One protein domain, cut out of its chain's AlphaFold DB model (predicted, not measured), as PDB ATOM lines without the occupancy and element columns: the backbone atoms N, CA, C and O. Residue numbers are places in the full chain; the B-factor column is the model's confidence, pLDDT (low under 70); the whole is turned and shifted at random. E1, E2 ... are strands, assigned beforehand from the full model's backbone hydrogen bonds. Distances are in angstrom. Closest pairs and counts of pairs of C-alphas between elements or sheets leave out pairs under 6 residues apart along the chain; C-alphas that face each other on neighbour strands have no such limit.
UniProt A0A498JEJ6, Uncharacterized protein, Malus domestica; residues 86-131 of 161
ATOM      1  N   ALA A  86     116.312 106.097 144.250       94.50
ATOM      2  CA  ALA A  86     115.253 106.768 144.998       94.50
ATOM      3  C   ALA A  86     115.136 108.235 144.556       94.50
ATOM      4  O   ALA A  86     116.142 108.935 144.428       94.50
ATOM      5  N   PHE A  87     113.910 108.700 144.321       94.88
ATOM      6  CA  PHE A  87     113.621 110.055 143.847       94.88
ATOM      7  C   PHE A  87     112.213 110.505 144.264       94.88
ATOM      8  O   PHE A  87     111.348 109.677 144.541       94.88
ATOM      9  N   GLN A  88     111.969 111.819 144.275       91.75
ATOM     10  CA  GLN A  88     110.662 112.403 144.611       91.75
ATOM     11  C   GLN A  88     109.861 112.793 143.367       91.75
ATOM     12  O   GLN A  88     110.433 113.344 142.425       91.75
ATOM     13  N   GLN A  89     108.531 112.592 143.415       90.75
ATOM     14  CA  GLN A  89     107.606 113.023 142.366       90.75
ATOM     15  C   GLN A  89     107.600 114.517 142.005       90.75
ATOM     16  O   GLN A  89     107.342 115.333 142.875       90.75
ATOM     17  N   LEU A  90     107.773 114.841 140.714       93.94
ATOM     18  CA  LEU A  90     107.499 116.127 140.045       93.94
ATOM     19  C   LEU A  90     106.348 115.979 139.006       93.94
ATOM     20  O   LEU A  90     105.190 115.969 139.390       93.94
ATOM     21  N   GLU A  91     106.633 115.759 137.716       96.75
ATOM     22  CA  GLU A  91     105.677 115.555 136.605       96.75
ATOM     23  C   GLU A  91     105.489 114.101 136.089       96.75
ATOM     24  O   GLU A  91     106.440 113.317 136.057       96.75
ATOM     25  N   ILE A  92     104.274 113.720 135.689       96.56
ATOM     26  CA  ILE A  92     103.985 112.437 135.016       96.56
ATOM     27  C   ILE A  92     103.333 112.724 133.670       96.56
ATOM     28  O   ILE A  92     102.426 113.550 133.605       96.56
ATOM     29  N   ASP A  93     103.726 111.982 132.639       95.94
ATOM     30  CA  ASP A  93     102.967 111.881 131.395       95.94
ATOM     31  C   ASP A  93     102.890 110.427 130.900       95.94
ATOM     32  O   ASP A  93     103.395 109.502 131.546       95.94
ATOM     33  N   TYR A  94     102.228 110.213 129.763       94.69
ATOM     34  CA  TYR A  94     102.237 108.927 129.077       94.69
ATOM     35  C   TYR A  94     102.483 109.102 127.581       94.69
ATOM     36  O   TYR A  94     102.132 110.116 126.977       94.69
ATOM     37  N   VAL A  95     103.078 108.076 126.976       94.94
ATOM     38  CA  VAL A  95     103.272 107.974 125.527       94.94
ATOM     39  C   VAL A  95     102.830 106.601 125.047       94.94
ATOM     40  O   VAL A  95     103.033 105.609 125.740       94.94
ATOM     41  N   ILE A  96     102.255 106.531 123.848       93.62
ATOM     42  CA  ILE A  96     101.942 105.255 123.196       93.62
ATOM     43  C   ILE A  96     103.164 104.842 122.377       93.62
ATOM     44  O   ILE A  96     103.612 105.594 121.509       93.62
ATOM     45  N   ARG A  97     103.734 103.674 122.676       91.25
ATOM     46  CA  ARG A  97     104.914 103.128 121.986       91.25
ATOM     47  C   ARG A  97     104.840 101.612 121.905       91.25
ATOM     48  O   ARG A  97     104.070 100.989 122.628       91.25
ATOM     49  N   GLU A  98     105.678 101.033 121.052       91.00
ATOM     50  CA  GLU A  98     105.860  99.585 121.018       91.00
ATOM     51  C   GLU A  98     106.344  99.059 122.376       91.00
ATOM     52  O   GLU A  98     107.142  99.690 123.078       91.00
ATOM     53  N   ILE A  99     105.817  97.899 122.752       87.44
ATOM     54  CA  ILE A  99     106.089  97.261 124.032       87.44
ATOM     55  C   ILE A  99     107.546  96.798 124.126       87.44
ATOM     56  O   ILE A  99     108.099  96.196 123.205       87.44
ATOM     57  N   HIS A 100     108.154  97.021 125.292       87.00
ATOM     58  CA  HIS A 100     109.503  96.554 125.586       87.00
ATOM     59  C   HIS A 100     109.513  95.033 125.790       87.00
ATOM     60  O   HIS A 100     109.171  94.538 126.866       87.00
ATOM     61  N   ARG A 101     109.925  94.286 124.761       86.44
ATOM     62  CA  ARG A 101     109.851  92.812 124.722       86.44
ATOM     63  C   ARG A 101     110.606  92.113 125.847       86.44
ATOM     64  O   ARG A 101     110.165  91.067 126.300       86.44
ATOM     65  N   GLU A 102     111.696  92.698 126.341       88.56
ATOM     66  CA  GLU A 102     112.445  92.119 127.469       88.56
ATOM     67  C   GLU A 102     111.694  92.235 128.802       88.56
ATOM     68  O   GLU A 102     111.844  91.379 129.669       88.56
ATOM     69  N   LEU A 103     110.875  93.281 128.971       86.00
ATOM     70  CA  LEU A 103     110.109  93.505 130.201       86.00
ATOM     71  C   LEU A 103     108.746  92.809 130.142       86.00
ATOM     72  O   LEU A 103     108.225  92.380 131.167       86.00
ATOM     73  N   LEU A 104     108.166  92.711 128.944       87.19
ATOM     74  CA  LEU A 104     106.832  92.171 128.698       87.19
ATOM     75  C   LEU A 104     106.862  91.207 127.498       87.19
ATOM     76  O   LEU A 104     106.388  91.548 126.413       87.19
ATOM     77  N   PRO A 105     107.415  89.991 127.668       86.19
ATOM     78  CA  PRO A 105     107.614  89.050 126.562       86.19
ATOM     79  C   PRO A 105     106.302  88.519 125.973       86.19
ATOM     80  O   PRO A 105     106.221  88.261 124.775       86.19
ATOM     81  N   ASN A 106     105.260  88.396 126.798       85.25
ATOM     82  CA  ASN A 106     103.961  87.849 126.390       85.25
ATOM     83  C   ASN A 106     103.027  88.898 125.771       85.25
ATOM     84  O   ASN A 106     101.906  88.572 125.395       85.25
ATOM     85  N   TRP A 107     103.456  90.157 125.721       82.12
ATOM     86  CA  TRP A 107     102.632  91.260 125.251       82.12
ATOM     87  C   TRP A 107     103.047  91.634 123.826       82.12
ATOM     88  O   TRP A 107     104.220  91.527 123.455       82.12
ATOM     89  N   SER A 108     102.092  92.075 123.010       83.00
ATOM     90  CA  SER A 108     102.317  92.471 121.621       83.00
ATOM     91  C   SER A 108     101.599  93.777 121.288       83.00
ATOM     92  O   SER A 108     100.635  94.158 121.943       83.00
ATOM     93  N   GLY A 109     102.107  94.487 120.280       86.06
ATOM     94  CA  GLY A 109     101.552  95.767 119.849       86.06
ATOM     95  C   GLY A 109     102.109  96.967 120.613       86.06
ATOM     96  O   GLY A 109     103.220  96.935 121.154       86.06
ATOM     97  N   SER A 110     101.337  98.050 120.593       88.75
ATOM     98  CA  SER A 110     101.664  99.300 121.273       88.75
ATOM     99  C   SER A 110     100.981  99.355 122.635       88.75
ATOM    100  O   SER A 110      99.820  98.980 122.754       88.75
ATOM    101  N   ALA A 111     101.673  99.878 123.642       90.62
ATOM    102  CA  ALA A 111     101.119 100.114 124.969       90.62
ATOM    103  C   ALA A 111     101.388 101.545 125.438       90.62
ATOM    104  O   ALA A 111     102.308 102.226 124.968       90.62
ATOM    105  N   ALA A 112     100.584 101.989 126.402       92.50
ATOM    106  CA  ALA A 112     100.856 103.208 127.141       92.50
ATOM    107  C   ALA A 112     102.056 102.984 128.076       92.50
ATOM    108  O   ALA A 112     102.039 102.112 128.942       92.50
ATOM    109  N   ILE A 113     103.102 103.787 127.899       94.19
ATOM    110  CA  ILE A 113     104.264 103.840 128.787       94.19
ATOM    111  C   ILE A 113     104.152 105.116 129.605       94.19
ATOM    112  O   ILE A 113     104.137 106.215 129.046       94.19
ATOM    113  N   ILE A 114     104.102 104.971 130.925       95.25
ATOM    114  CA  ILE A 114     104.051 106.106 131.848       95.25
ATOM    115  C   ILE A 114     105.482 106.598 132.066       95.25
ATOM    116  O   ILE A 114     106.358 105.805 132.422       95.25
ATOM    117  N   ARG A 115     105.735 107.896 131.865       96.12
ATOM    118  CA  ARG A 115     107.045 108.507 132.125       96.12
ATOM    119  C   ARG A 115     106.980 109.391 133.356       96.12
ATOM    120  O   ARG A 115     106.064 110.186 133.547       96.12
ATOM    121  N   ILE A 116     107.987 109.236 134.202       97.19
ATOM    122  CA  ILE A 116     108.061 109.860 135.516       97.19
ATOM    123  C   ILE A 116     109.375 110.665 135.581       97.19
ATOM    124  O   ILE A 116     110.456 110.075 135.650       97.19
ATOM    125  N   PHE A 117     109.293 112.007 135.557       97.19
ATOM    126  CA  PHE A 117     110.450 112.928 135.422       97.19
ATOM    127  C   PHE A 117     110.918 113.560 136.732       97.19
ATOM    128  O   PHE A 117     110.195 114.337 137.340       97.19
ATOM    129  N   ARG A 118     112.101 113.231 137.241       95.62
ATOM    130  CA  ARG A 118     112.400 113.406 138.674       95.62
ATOM    131  C   ARG A 118     113.826 113.847 138.924       95.62
ATOM    132  O   ARG A 118     114.657 113.855 138.019       95.62
ATOM    133  N   VAL A 119     114.105 114.152 140.189       95.19
ATOM    134  CA  VAL A 119     115.464 114.334 140.693       95.19
ATOM    135  C   VAL A 119     115.710 113.437 141.902       95.19
ATOM    136  O   VAL A 119     114.824 113.260 142.744       95.19
ATOM    137  N   THR A 120     116.897 112.837 141.977       94.81
ATOM    138  CA  THR A 120     117.341 112.122 143.181       94.81
ATOM    139  C   THR A 120     117.783 113.112 144.258       94.81
ATOM    140  O   THR A 120     117.976 114.300 143.983       94.81
ATOM    141  N   LYS A 121     117.990 112.631 145.490       93.25
ATOM    142  CA  LYS A 121     118.512 113.458 146.593       93.25
ATOM    143  C   LYS A 121     119.882 114.067 146.261       93.25
ATOM    144  O   LYS A 121     120.196 115.159 146.716       93.25
ATOM    145  N   GLU A 122     120.676 113.368 145.457       93.19
ATOM    146  CA  GLU A 122     122.013 113.771 145.010       93.19
ATOM    147  C   GLU A 122     121.985 114.745 143.818       93.19
ATOM    148  O   GLU A 122     123.034 115.216 143.389       93.19
ATOM    149  N   GLY A 123     120.806 115.065 143.271       93.06
ATOM    150  CA  GLY A 123     120.655 116.041 142.190       93.06
ATOM    151  C   GLY A 123     120.732 115.467 140.771       93.06
ATOM    152  O   GLY A 123     120.797 116.235 139.806       93.06
ATOM    153  N   HIS A 124     120.675 114.144 140.598       94.06
ATOM    154  CA  HIS A 124     120.632 113.523 139.271       94.06
ATOM    155  C   HIS A 124     119.226 113.594 138.665       94.06
ATOM    156  O   HIS A 124     118.245 113.318 139.354       94.06
ATOM    157  N   SER A 125     119.125 113.928 137.375       94.94
ATOM    158  CA  SER A 125     117.869 113.800 136.621       94.94
ATOM    159  C   SER A 125     117.522 112.334 136.410       94.94
ATOM    160  O   SER A 125     118.381 111.548 136.018       94.94
ATOM    161  N   VAL A 126     116.252 111.986 136.583       95.38
ATOM    162  CA  VAL A 126     115.727 110.644 136.323       95.38
ATOM    163  C   VAL A 126     114.533 110.747 135.377       95.38
ATOM    164  O   VAL A 126     113.641 111.566 135.586       95.38
ATOM    165  N   CYS A 127     114.499 109.883 134.367       95.88
ATOM    166  CA  CYS A 127     113.303 109.580 133.588       95.88
ATOM    167  C   CYS A 127     113.012 108.088 133.762       95.88
ATOM    168  O   CYS A 127     113.752 107.247 133.251       95.88
ATOM    169  N   CYS A 128     111.985 107.763 134.542       95.38
ATOM    170  CA  CYS A 128     111.577 106.383 134.783       95.38
ATOM    171  C   CYS A 128     110.415 106.026 133.851       95.38
ATOM    172  O   CYS A 128     109.396 106.717 133.852       95.38
ATOM    173  N   HIS A 129     110.592 104.964 133.064       95.00
ATOM    174  CA  HIS A 129     109.561 104.396 132.200       95.00
ATOM    175  C   HIS A 129     108.896 103.231 132.928       95.00
ATOM    176  O   HIS A 129     109.563 102.262 133.294       95.00
ATOM    177  N   VAL A 130     107.591 103.337 133.154       93.94
ATOM    178  CA  VAL A 130     106.789 102.293 133.792       93.94
ATOM    179  C   VAL A 130     105.972 101.585 132.718       93.94
ATOM    180  O   VAL A 130     105.288 102.224 131.916       93.94
ATOM    181  N   HIS A 131     106.069 100.259 132.715       93.69
ATOM    182  CA  HIS A 131     105.442  99.362 131.749       93.69
ATOM    183  C   HIS A 131     104.472  98.409 132.459       93.69
ATOM    184  O   HIS A 131     104.584  98.197 133.664       93.69
TER     185      HIS A 131
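AT A GLANCE: This is residues 86 to 131 of the 161 residues of an uncharacterized protein of Malus domestica (UniProt A0A498JEJ6). The domain is a single, strongly twisted ribbon of three antiparallel strands, with the inner strand E2 between a long, bent E1 and a shorter E3. The long loop of residues 99 to 109 closes one end of the ribbon, and the tight turn of residues 121 to 124 closes the other. The printed part has 46 residues, with no named helix and three named strands, E1, E2 and E3 along the chain, which is also their order in the sheet; the class is all strand. The whole is loose, with a radius of gyration of the C-alphas of 12.6 A, and only just elongated, spanning 37 by 19 by 11 A.

HOW THE PARTS SIT: The inner strand E2, residues 110 to 120, is the antiparallel neighbour of E1, residues 87 to 98, at 158 degrees between their directions. C-alphas 94 and 114 face each other at 4.4 A, and N 113 and O 95 are within hydrogen-bond range at 2.8 A. E1 bends by 89 degrees at residue 90, and C-alpha 87 faces C-alpha 120 at 4.3 A. On the other side of E2 is E3, residues 125 to 130, antiparallel at 152 degrees, with N 118 and O 126 at 2.8 A and N 116 and O 128 at 2.9 A, both within hydrogen-bond range. E1 and E2 form a hairpin, as do E2 and E3; the three make a meander, each strand the antiparallel neighbour of the one before. The edge strands E1 and E3 have their closest C-alphas at Phe 87 and Val 126, 7.8 A apart.

IN THESE COORDINATES: E2 measures 29.8 A from C-alpha 110 to C-alpha 120. E1 measures 26.3 A, from C-alpha 87 at (113.621, 110.055, 143.847). E3 measures 16.2 A and ends with C-alpha 130 at (106.789, 102.293, 133.792).

THE WHOLE: The C-alphas of Ser 108 and Glu 122, the two farthest apart, are 37.3 A from each other. The link from E1 to E2 is long. The printed part has no cut, and no printed residue is under 70 in pLDDT.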